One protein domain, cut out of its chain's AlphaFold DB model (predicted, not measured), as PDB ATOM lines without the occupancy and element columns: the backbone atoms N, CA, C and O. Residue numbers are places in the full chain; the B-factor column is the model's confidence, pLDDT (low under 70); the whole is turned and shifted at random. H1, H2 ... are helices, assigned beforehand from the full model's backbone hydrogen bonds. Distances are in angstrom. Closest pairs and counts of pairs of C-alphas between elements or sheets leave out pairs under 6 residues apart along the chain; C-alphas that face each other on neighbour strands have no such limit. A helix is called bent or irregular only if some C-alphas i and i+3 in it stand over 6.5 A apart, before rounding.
ATOM      1  N   LEU A  34      25.577 -41.451 -54.044       96.69
ATOM      2  CA  LEU A  34      24.505 -40.499 -54.359       96.69
ATOM      3  C   LEU A  34      23.137 -41.172 -54.562       96.69
ATOM      4  O   LEU A  34      22.140 -40.698 -54.018       96.69
ATOM      5  N   LYS A  35      23.092 -42.320 -55.254       95.81
ATOM      6  CA  LYS A  35      21.880 -43.144 -55.415       95.81
ATOM      7  C   LYS A  35      21.350 -43.706 -54.088       95.81
ATOM      8  O   LYS A  35      20.159 -43.958 -53.963       95.81
ATOM      9  N   LYS A  36      22.208 -43.885 -53.075       95.75
ATOM     10  CA  LYS A  36      21.801 -44.335 -51.730       95.75
ATOM     11  C   LYS A  36      21.470 -43.181 -50.772       95.75
ATOM     12  O   LYS A  36      20.890 -43.432 -49.722       95.75
ATOM     13  N   LEU A  37      21.812 -41.938 -51.121       96.56
ATOM     14  CA  LEU A  37      21.435 -40.735 -50.366       96.56
ATOM     15  C   LEU A  37      20.114 -40.116 -50.840       96.56
ATOM     16  O   LEU A  37      19.392 -39.550 -50.023       96.56
ATOM     17  N   GLY A  38      19.799 -40.227 -52.134       95.50
ATOM     18  CA  GLY A  38      18.579 -39.675 -52.729       95.50
ATOM     19  C   GLY A  38      17.283 -40.080 -52.010       95.50
ATOM     20  O   GLY A  38      16.546 -39.179 -51.612       95.50
ATOM     21  N   PRO A  39      17.027 -41.379 -51.742       95.00
ATOM     22  CA  PRO A  39      15.810 -41.824 -51.058       95.00
ATOM     23  C   PRO A  39      15.645 -41.238 -49.647       95.00
ATOM     24  O   PRO A  39      14.561 -40.789 -49.293       95.00
ATOM     25  N   ALA A  40      16.725 -41.143 -48.862       95.75
ATOM     26  CA  ALA A  40      16.674 -40.589 -47.504       95.75
ATOM     27  C   ALA A  40      16.423 -39.066 -47.473       95.75
ATOM     28  O   ALA A  40      15.899 -38.540 -46.493       95.75
ATOM     29  N   LEU A  41      16.789 -38.343 -48.539       95.81
ATOM     30  CA  LEU A  41      16.392 -36.944 -48.721       95.81
ATOM     31  C   LEU A  41      14.972 -36.810 -49.283       95.81
ATOM     32  O   LEU A  41      14.281 -35.860 -48.932       95.81
ATOM     33  N   ALA A  42      14.520 -37.750 -50.115       94.50
ATOM     34  CA  ALA A  42      13.149 -37.783 -50.609       94.50
ATOM     35  C   ALA A  42      12.141 -37.999 -49.471       94.50
ATOM     36  O   ALA A  42      11.194 -37.226 -49.350       94.50
ATOM     37  N   GLU A  43      12.406 -38.973 -48.594       94.88
ATOM     38  CA  GLU A  43      11.634 -39.233 -47.374       94.88
ATOM     39  C   GLU A  43      11.554 -37.970 -46.496       94.88
ATOM     40  O   GLU A  43      10.465 -37.527 -46.123       94.88
ATOM     41  N   LEU A  44      12.696 -37.314 -46.244       95.31
ATOM     42  CA  LEU A  44      12.733 -36.057 -45.495       95.31
ATOM     43  C   LEU A  44      11.919 -34.946 -46.174       95.31
ATOM     44  O   LEU A  44      11.211 -34.219 -45.491       95.31
ATOM     45  N   TYR A  45      11.992 -34.795 -47.497       94.88
ATOM     46  CA  TYR A  45      11.253 -33.756 -48.228       94.88
ATOM     47  C   TYR A  45       9.772 -34.089 -48.471       94.88
ATOM     48  O   TYR A  45       9.032 -33.215 -48.938       94.88
ATOM     49  N   ALA A  46       9.338 -35.313 -48.156       93.56
ATOM     50  CA  ALA A  46       7.934 -35.679 -48.002       93.56
ATOM     51  C   ALA A  46       7.424 -35.328 -46.591       93.56
ATOM     52  O   ALA A  46       6.349 -34.748 -46.461       93.56
ATOM     53  N   GLN A  47       8.214 -35.616 -45.548       95.06
ATOM     54  CA  GLN A  47       7.882 -35.316 -44.145       95.06
ATOM     55  C   GLN A  47       7.965 -33.814 -43.807       95.06
ATOM     56  O   GLN A  47       7.140 -33.297 -43.057       95.06
ATOM     57  N   GLU A  48       8.949 -33.102 -44.361       95.81
ATOM     58  CA  GLU A  48       9.264 -31.694 -44.086       95.81
ATOM     59  C   GLU A  48       9.390 -30.890 -45.398       95.81
ATOM     60  O   GLU A  48      10.501 -30.650 -45.884       95.81
ATOM     61  N   PRO A  49       8.268 -30.427 -45.989       94.62
ATOM     62  CA  PRO A  49       8.290 -29.625 -47.216       94.62
ATOM     63  C   PRO A  49       9.131 -28.342 -47.109       94.62
ATOM     64  O   PRO A  49       9.779 -27.963 -48.082       94.62
ATOM     65  N   ASP A  50       9.191 -27.719 -45.925       94.31
ATOM     66  CA  ASP A  50       9.984 -26.507 -45.652       94.31
ATOM     67  C   ASP A  50      11.506 -26.723 -45.764       94.31
ATOM     68  O   ASP A  50      12.262 -25.771 -45.967       94.31
ATOM     69  N   CYS A  51      11.971 -27.969 -45.640       94.00
ATOM     70  CA  CYS A  51      13.381 -28.336 -45.798       94.00
ATOM     71  C   CYS A  51      13.769 -28.560 -47.269       94.00
ATOM     72  O   CYS A  51      14.950 -28.731 -47.580       94.00
ATOM     73  N   ARG A  52      12.795 -28.571 -48.189       93.25
ATOM     74  CA  ARG A  52      13.012 -28.902 -49.597       93.25
ATOM     75  C   ARG A  52      13.673 -27.737 -50.358       93.25
ATOM     76  O   ARG A  52      13.182 -26.609 -50.297       93.25
ATOM     77  N   PRO A  53      14.742 -27.977 -51.141       91.44
ATOM     78  CA  PRO A  53      15.374 -26.928 -51.934       91.44
ATOM     79  C   PRO A  53      14.420 -26.386 -53.020       91.44
ATOM     80  O   PRO A  53      13.738 -27.175 -53.692       91.44
ATOM     81  N   PRO A  54      14.367 -25.053 -53.219       90.50
ATOM     82  CA  PRO A  54      13.398 -24.409 -54.103       90.50
ATOM     83  C   PRO A  54      13.561 -24.871 -55.554       90.50
ATOM     84  O   PRO A  54      14.675 -25.018 -56.052       90.50
ATOM     85  N   GLY A  55      12.432 -25.092 -56.232       88.69
ATOM     86  CA  GLY A  55      12.390 -25.668 -57.581       88.69
ATOM     87  C   GLY A  55      12.298 -27.199 -57.626       88.69
ATOM     88  O   GLY A  55      12.190 -27.750 -58.716       88.69
ATOM     89  N   THR A  56      12.288 -27.891 -56.479       88.75
ATOM     90  CA  THR A  56      12.048 -29.346 -56.419       88.75
ATOM     91  C   THR A  56      10.535 -29.633 -56.319       88.75
ATOM     92  O   THR A  56       9.939 -29.334 -55.276       88.75
ATOM     93  N   PRO A  57       9.883 -30.178 -57.366       87.25
ATOM     94  CA  PRO A  57       8.435 -30.410 -57.371       87.25
ATOM     95  C   PRO A  57       8.001 -31.506 -56.374       87.25
ATOM     96  O   PRO A  57       8.796 -32.396 -56.069       87.25
ATOM     97  N   PRO A  58       6.758 -31.456 -55.849       84.19
ATOM     98  CA  PRO A  58       6.239 -32.458 -54.911       84.19
ATOM     99  C   PRO A  58       6.005 -33.826 -55.553       84.19
ATOM    100  O   PRO A  58       6.325 -34.841 -54.944       84.19
ATOM    101  N   ASP A  59       5.521 -33.854 -56.794       84.94
ATOM    102  CA  ASP A  59       5.000 -35.061 -57.459       84.94
ATOM    103  C   ASP A  59       6.104 -35.998 -57.988       84.94
ATOM    104  O   ASP A  59       5.854 -36.910 -58.768       84.94
ATOM    105  N   VAL A  60       7.355 -35.736 -57.602       78.38
ATOM    106  CA  VAL A  60       8.575 -36.394 -58.099       78.38
ATOM    107  C   VAL A  60       9.286 -37.164 -56.969       78.38
ATOM    108  O   VAL A  60      10.418 -37.625 -57.116       78.38
ATOM    109  N   LEU A  61       8.609 -37.344 -55.830       73.25
ATOM    110  CA  LEU A  61       9.106 -38.058 -54.651       73.25
ATOM    111  C   LEU A  61       8.867 -39.588 -54.697       73.25
ATOM    112  O   LEU A  61       8.691 -40.218 -53.660       73.25
ATOM    113  N   ASP A  62       8.938 -40.199 -55.888       80.25
ATOM    114  CA  ASP A  62       8.980 -41.661 -56.073       80.25
ATOM    115  C   ASP A  62      10.277 -42.257 -55.484       80.25
ATOM    116  O   ASP A  62      11.306 -42.400 -56.163       80.25
ATOM    117  N   GLU A  63      10.204 -42.618 -54.199       73.44
ATOM    118  CA  GLU A  63      11.303 -42.971 -53.283       73.44
ATOM    119  C   GLU A  63      12.423 -43.826 -53.898       73.44
ATOM    120  O   GLU A  63      13.605 -43.607 -53.634       73.44
ATOM    121  N   LYS A  64      12.062 -44.809 -54.731       76.50
ATOM    122  CA  LYS A  64      12.977 -45.842 -55.247       76.50
ATOM    123  C   LYS A  64      13.899 -45.380 -56.380       76.50
ATOM    124  O   LYS A  64      14.838 -46.103 -56.713       76.50
ATOM    125  N   SER A  65      13.639 -44.226 -57.001       82.31
ATOM    126  CA  SER A  65      14.340 -43.797 -58.228       82.31
ATOM    127  C   SER A  65      15.184 -42.527 -58.090       82.31
ATOM    128  O   SER A  65      15.877 -42.152 -59.033       82.31
ATOM    129  N   ILE A  66      15.137 -41.866 -56.936       92.38
ATOM    130  CA  ILE A  66      15.697 -40.525 -56.747       92.38
ATOM    131  C   ILE A  66      17.208 -40.584 -56.507       92.38
ATOM    132  O   ILE A  66      17.689 -41.309 -55.638       92.38
ATOM    133  N   GLU A  67      17.963 -39.770 -57.246       94.75
ATOM    134  CA  GLU A  67      19.418 -39.651 -57.107       94.75
ATOM    135  C   GLU A  67      19.816 -38.233 -56.670       94.75
ATOM    136  O   GLU A  67      19.244 -37.236 -57.114       94.75
ATOM    137  N   LEU A  68      20.822 -38.117 -55.803       95.75
ATOM    138  CA  LEU A  68      21.394 -36.822 -55.429       95.75
ATOM    139  C   LEU A  68      22.324 -36.312 -56.554       95.75
ATOM    140  O   LEU A  68      23.131 -37.079 -57.072       95.75
ATOM    141  N   VAL A  69      22.237 -35.032 -56.944       96.56
ATOM    142  CA  VAL A  69      23.045 -34.446 -58.044       96.56
ATOM    143  C   VAL A  69      24.551 -34.539 -57.772       96.56
ATOM    144  O   VAL A  69      25.321 -34.851 -58.679       96.56
ATOM    145  N   SER A  70      24.959 -34.243 -56.539       97.19
ATOM    146  CA  SER A  70      26.344 -34.238 -56.060       97.19
ATOM    147  C   SER A  70      26.359 -34.344 -54.537       97.19
ATOM    148  O   SER A  70      25.335 -34.116 -53.889       97.19
ATOM    149  N   LEU A  71      27.513 -34.624 -53.934       97.69
ATOM    150  CA  LEU A  71      27.661 -34.482 -52.486       97.69
ATOM    151  C   LEU A  71      27.436 -33.019 -52.034       97.69
ATOM    152  O   LEU A  71      27.567 -32.096 -52.849       97.69
ATOM    153  N   PRO A  72      27.118 -32.778 -50.744       97.56
ATOM    154  CA  PRO A  72      27.114 -31.431 -50.178       97.56
ATOM    155  C   PRO A  72      28.506 -30.790 -50.263       97.56
ATOM    156  O   PRO A  72      29.525 -31.473 -50.143       97.56
ATOM    157  N   ARG A  99      34.818 -37.752 -40.655       96.81
ATOM    158  CA  ARG A  99      34.942 -38.908 -41.571       96.81
ATOM    159  C   ARG A  99      33.885 -39.979 -41.280       96.81
ATOM    160  O   ARG A  99      33.893 -40.548 -40.188       96.81
ATOM    161  N   PHE A 100      33.085 -40.333 -42.284       97.62
ATOM    162  CA  PHE A 100      32.108 -41.430 -42.240       97.62
ATOM    163  C   PHE A 100      32.632 -42.666 -42.992       97.62
ATOM    164  O   PHE A 100      33.399 -42.532 -43.946       97.62
ATOM    165  N   ARG A 101      32.238 -43.873 -42.566       96.75
ATOM    166  CA  ARG A 101      32.690 -45.168 -43.127       96.75
ATOM    167  C   ARG A 101      31.682 -45.856 -44.046       96.75
ATOM    168  O   ARG A 101      31.983 -46.901 -44.612       96.75
ATOM    169  N   SER A 102      30.461 -45.340 -44.117       96.50
ATOM    170  CA  SER A 102      29.386 -45.869 -44.954       96.50
ATOM    171  C   SER A 102      28.341 -44.785 -45.209       96.50
ATOM    172  O   SER A 102      28.356 -43.738 -44.559       96.50
ATOM    173  N   VAL A 103      27.429 -45.043 -46.148       97.19
ATOM    174  CA  VAL A 103      26.261 -44.185 -46.407       97.19
ATOM    175  C   VAL A 103      25.389 -44.079 -45.150       97.19
ATOM    176  O   VAL A 103      25.031 -42.984 -44.728       97.19
ATOM    177  N   ASN A 104      25.116 -45.211 -44.496       97.44
ATOM    178  CA  ASN A 104      24.210 -45.305 -43.351       97.44
ATOM    179  C   ASN A 104      24.712 -44.526 -42.121       97.44
ATOM    180  O   ASN A 104      23.906 -44.040 -41.335       97.44
ATOM    181  N   GLU A 105      26.032 -44.369 -41.950       97.12
ATOM    182  CA  GLU A 105      26.579 -43.485 -40.911       97.12
ATOM    183  C   GLU A 105      26.370 -41.991 -41.230       97.12
ATOM    184  O   GLU A 105      26.332 -41.181 -40.300       97.12
ATOM    185  N   PHE A 106      26.268 -41.626 -42.516       97.88
ATOM    186  CA  PHE A 106      26.159 -40.246 -43.002       97.88
ATOM    187  C   PHE A 106      24.713 -39.757 -43.152       97.88
ATOM    188  O   PHE A 106      24.465 -38.584 -42.900       97.88
ATOM    189  N   ILE A 107      23.748 -40.626 -43.480       97.75
ATOM    190  CA  ILE A 107      22.315 -40.277 -43.610       97.75
ATOM    191  C   ILE A 107      21.782 -39.367 -42.474       97.75
ATOM    192  O   ILE A 107      21.258 -38.300 -42.797       97.75
ATOM    193  N   PRO A 108      21.955 -39.670 -41.167       97.75
ATOM    194  CA  PRO A 108      21.464 -38.787 -40.096       97.75
ATOM    195  C   PRO A 108      22.187 -37.429 -40.027       97.75
ATOM    196  O   PRO A 108      21.648 -36.468 -39.480       97.75
ATOM    197  N   HIS A 109      23.397 -37.321 -40.585       97.94
ATOM    198  CA  HIS A 109      24.091 -36.041 -40.753       97.94
ATOM    199  C   HIS A 109      23.566 -35.276 -41.971       97.94
ATOM    200  O   HIS A 109      23.325 -34.077 -41.880       97.94
ATOM    201  N   LEU A 110      23.310 -35.962 -43.088       97.75
ATOM    202  CA  LEU A 110      22.742 -35.362 -44.297       97.75
ATOM    203  C   LEU A 110      21.328 -34.804 -44.064       97.75
ATOM    204  O   LEU A 110      21.023 -33.711 -44.534       97.75
ATOM    205  N   ILE A 111      20.498 -35.503 -43.286       97.50
ATOM    206  CA  ILE A 111      19.178 -35.019 -42.847       97.50
ATOM    207  C   ILE A 111      19.316 -33.734 -42.012       97.50
ATOM    208  O   ILE A 111      18.582 -32.768 -42.209       97.50
ATOM    209  N   TRP A 112      20.301 -33.680 -41.113       97.69
ATOM    210  CA  TRP A 112      20.601 -32.473 -40.337       97.69
ATOM    211  C   TRP A 112      21.111 -31.308 -41.211       97.69
ATOM    212  O   TRP A 112      20.741 -30.158 -40.963       97.69
ATOM    213  N   LEU A 113      21.887 -31.592 -42.265       97.44
ATOM    214  CA  LEU A 113      22.308 -30.594 -43.256       97.44
ATOM    215  C   LEU A 113      21.131 -30.049 -44.075       97.44
ATOM    216  O   LEU A 113      21.023 -28.837 -44.252       97.44
ATOM    217  N   ALA A 114      20.222 -30.919 -44.519       96.94
ATOM    218  CA  ALA A 114      19.000 -30.539 -45.228       96.94
ATOM    219  C   ALA A 114      18.073 -29.657 -44.371       96.94
ATOM    220  O   ALA A 114      17.564 -28.650 -44.854       96.94
ATOM    221  N   ARG A 115      17.981 -29.926 -43.060       97.19
ATOM    222  CA  ARG A 115      17.341 -29.051 -42.051       97.19
ATOM    223  C   ARG A 115      18.119 -27.750 -41.749       97.19
ATOM    224  O   ARG A 115      17.907 -27.109 -40.715       97.19
ATOM    225  N   GLY A 116      19.067 -27.360 -42.605       96.62
ATOM    226  CA  GLY A 116      19.867 -26.138 -42.476       96.62
ATOM    227  C   GLY A 116      20.743 -26.084 -41.220       96.62
ATOM    228  O   GLY A 116      21.000 -24.995 -40.710       96.62
ATOM    229  N   GLY A 117      21.121 -27.239 -40.663       95.75
ATOM    230  CA  GLY A 117      21.950 -27.349 -39.459       95.75
ATOM    231  C   GLY A 117      21.280 -26.919 -38.143       95.75
ATOM    232  O   GLY A 117      21.952 -26.841 -37.115       95.75
ATOM    233  N   ARG A 118      19.971 -26.617 -38.148       93.31
ATOM    234  CA  ARG A 118      19.285 -25.926 -37.034       93.31
ATOM    235  C   ARG A 118      19.007 -26.791 -35.803       93.31
ATOM    236  O   ARG A 118      18.914 -26.256 -34.702       93.31
ATOM    237  N   LEU A 119      18.831 -28.102 -35.982       94.88
ATOM    238  CA  LEU A 119      18.503 -29.035 -34.897       94.88
ATOM    239  C   LEU A 119      19.760 -29.628 -34.238       94.88
ATOM    240  O   LEU A 119      20.895 -29.380 -34.645       94.88
ATOM    241  N   GLU A 120      19.569 -30.461 -33.216       96.62
ATOM    242  CA  GLU A 120      20.628 -31.331 -32.711       96.62
ATOM    243  C   GLU A 120      20.936 -32.435 -33.737       96.62
ATOM    244  O   GLU A 120      20.077 -33.244 -34.064       96.62
ATOM    245  N   CYS A 121      22.170 -32.480 -34.250       97.19
ATOM    246  CA  CYS A 121      22.579 -33.553 -35.153       97.19
ATOM    247  C   CYS A 121      22.721 -34.894 -34.415       97.19
ATOM    248  O   CYS A 121      23.590 -35.052 -33.548       97.19
ATOM    249  N   GLU A 122      21.915 -35.873 -34.819       96.38
ATOM    250  CA  GLU A 122      21.860 -37.220 -34.240       96.38
ATOM    251  C   GLU A 122      23.010 -38.135 -34.703       96.38
ATOM    252  O   GLU A 122      23.192 -39.230 -34.164       96.38
ATOM    253  N   CYS A 123      23.839 -37.692 -35.661       97.19
ATOM    254  CA  CYS A 123      24.929 -38.500 -36.209       97.19
ATOM    255  C   CYS A 123      25.838 -39.077 -35.104       97.19
ATOM    256  O   CYS A 123      26.189 -38.393 -34.134       97.19
ATOM    257  N   GLN A 124      26.292 -40.329 -35.255       96.19
ATOM    258  CA  GLN A 124      27.064 -41.016 -34.203       96.19
ATOM    259  C   GLN A 124      28.380 -40.309 -33.824       96.19
ATOM    260  O   GLN A 124      28.922 -40.532 -32.743       96.19
ATOM    261  N   TYR A 125      28.919 -39.468 -34.709       95.38
ATOM    262  CA  TYR A 125      30.129 -38.678 -34.473       95.38
ATOM    263  C   TYR A 125      29.834 -37.295 -33.864       95.38
ATOM    264  O   TYR A 125      30.720 -36.666 -33.288       95.38
ATOM    265  N   CYS A 126      28.591 -36.837 -33.979       95.62
ATOM    266  CA  CYS A 126      28.084 -35.550 -33.533       95.62
ATOM    267  C   CYS A 126      27.672 -35.643 -32.057       95.62
ATOM    268  O   CYS A 126      28.182 -34.916 -31.201       95.62
ATOM    269  N   THR A 127      26.854 -36.645 -31.738       94.62
ATOM    270  CA  THR A 127      26.389 -36.978 -30.381       94.62
ATOM    271  C   THR A 127      27.536 -37.344 -29.427       94.62
ATOM    272  O   THR A 127      27.562 -36.904 -28.275       94.62
ATOM    273  N   ARG A 128      28.555 -38.086 -29.894       89.31
ATOM    274  CA  ARG A 128      29.729 -38.481 -29.079       89.31
ATOM    275  C   ARG A 128      30.622 -37.310 -28.644       89.31
ATOM    276  O   ARG A 128      31.240 -37.391 -27.581       89.31
ATOM    277  N   LYS A 129      30.678 -36.217 -29.417       81.81
ATOM    278  CA  LYS A 129      31.398 -34.990 -29.014       81.81
ATOM    279  C   LYS A 129      30.725 -34.326 -27.806       81.81
ATOM    280  O   LYS A 129      31.410 -33.851 -26.908       81.81
TER     281      LYS A 129
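AT A GLANCE: This is residues 34 to 72 and 99 to 129 of the 745 residues of the protein "Clr2_transil domain-containing protein" of Blyttiomyces helicus (UniProt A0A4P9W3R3). H1, the longest helix, and H2 cross steeply to make the core of this all-helix domain, with the short helix H3 beyond H2, so that the three helices form a row along the longest axis. On the side of H1 away from H2, residues 56 to 66 of a long stretch with no named element loop out and back, making the other end of that axis. The printed part has 70 residues, with three named helices in the order H1, H2, H3 and no named strand; under half of the residues, 32, are in the helices. The whole is compact, with a radius of gyration of the C-alphas of 12.3 A, yet elongated in outline, with spans of 39 by 23 by 17 A.

IN THESE COORDINATES: H1 is residues 34 to 47, 20.2 A from first to last C-alpha, and begins with C-alpha 34 at (24.505, -40.499, -54.359). H2 is residues 103 to 114, 15.5 A long, with C-alpha 103 at (26.261, -44.185, -46.407). H3 is residues 124 to 129, 9.1 A long, and ends with C-alpha 129 at (31.398, -34.990, -29.014). H1 is irregular, but only just: C-alphas 36 and 39 are 6.53 A apart. H2 is irregular, also only just: C-alphas 105 and 108 are 7.0 A apart.

HOW THE PARTS SIT: H1 and H2 touch, with 9 pairs of C-alphas within 8 A; the closest C-alphas are those of Leu 41 and Ile 111, 6.8 A apart. They run the same way at a steep tilt of 45 degrees. H2 and H3 are close but not clearly touching; their closest C-alphas, of Glu 105 and Gln 124, are 7.2 A apart. These two also run the same way, at a steep tilt of 66 degrees. H1 and H3 are apart. The O i to N i+4 pairs within hydrogen-bond range are 8 of 10 in H1, 5 of 8 in H2 and 0 of 2 in H3, where 1 of 3 O i to N i+3 pairs is within range.

THE WHOLE: The two C-alphas farthest apart are those of Asp 59 and Lys 129, 38.8 A. Residues 73 to 98 are not printed, and C-alphas 72 and 99 are 13.8 A apart across this cut, which lies in the link from H1 to H2. The link from H2 to H3, 9 residues, is short. Residues 48 to 72 hold no named element; their C-alphas lie 9 to 18 A from the mean of the C-alphas. The mean pLDDT of the printed part is 93.4, and no printed residue is under 70.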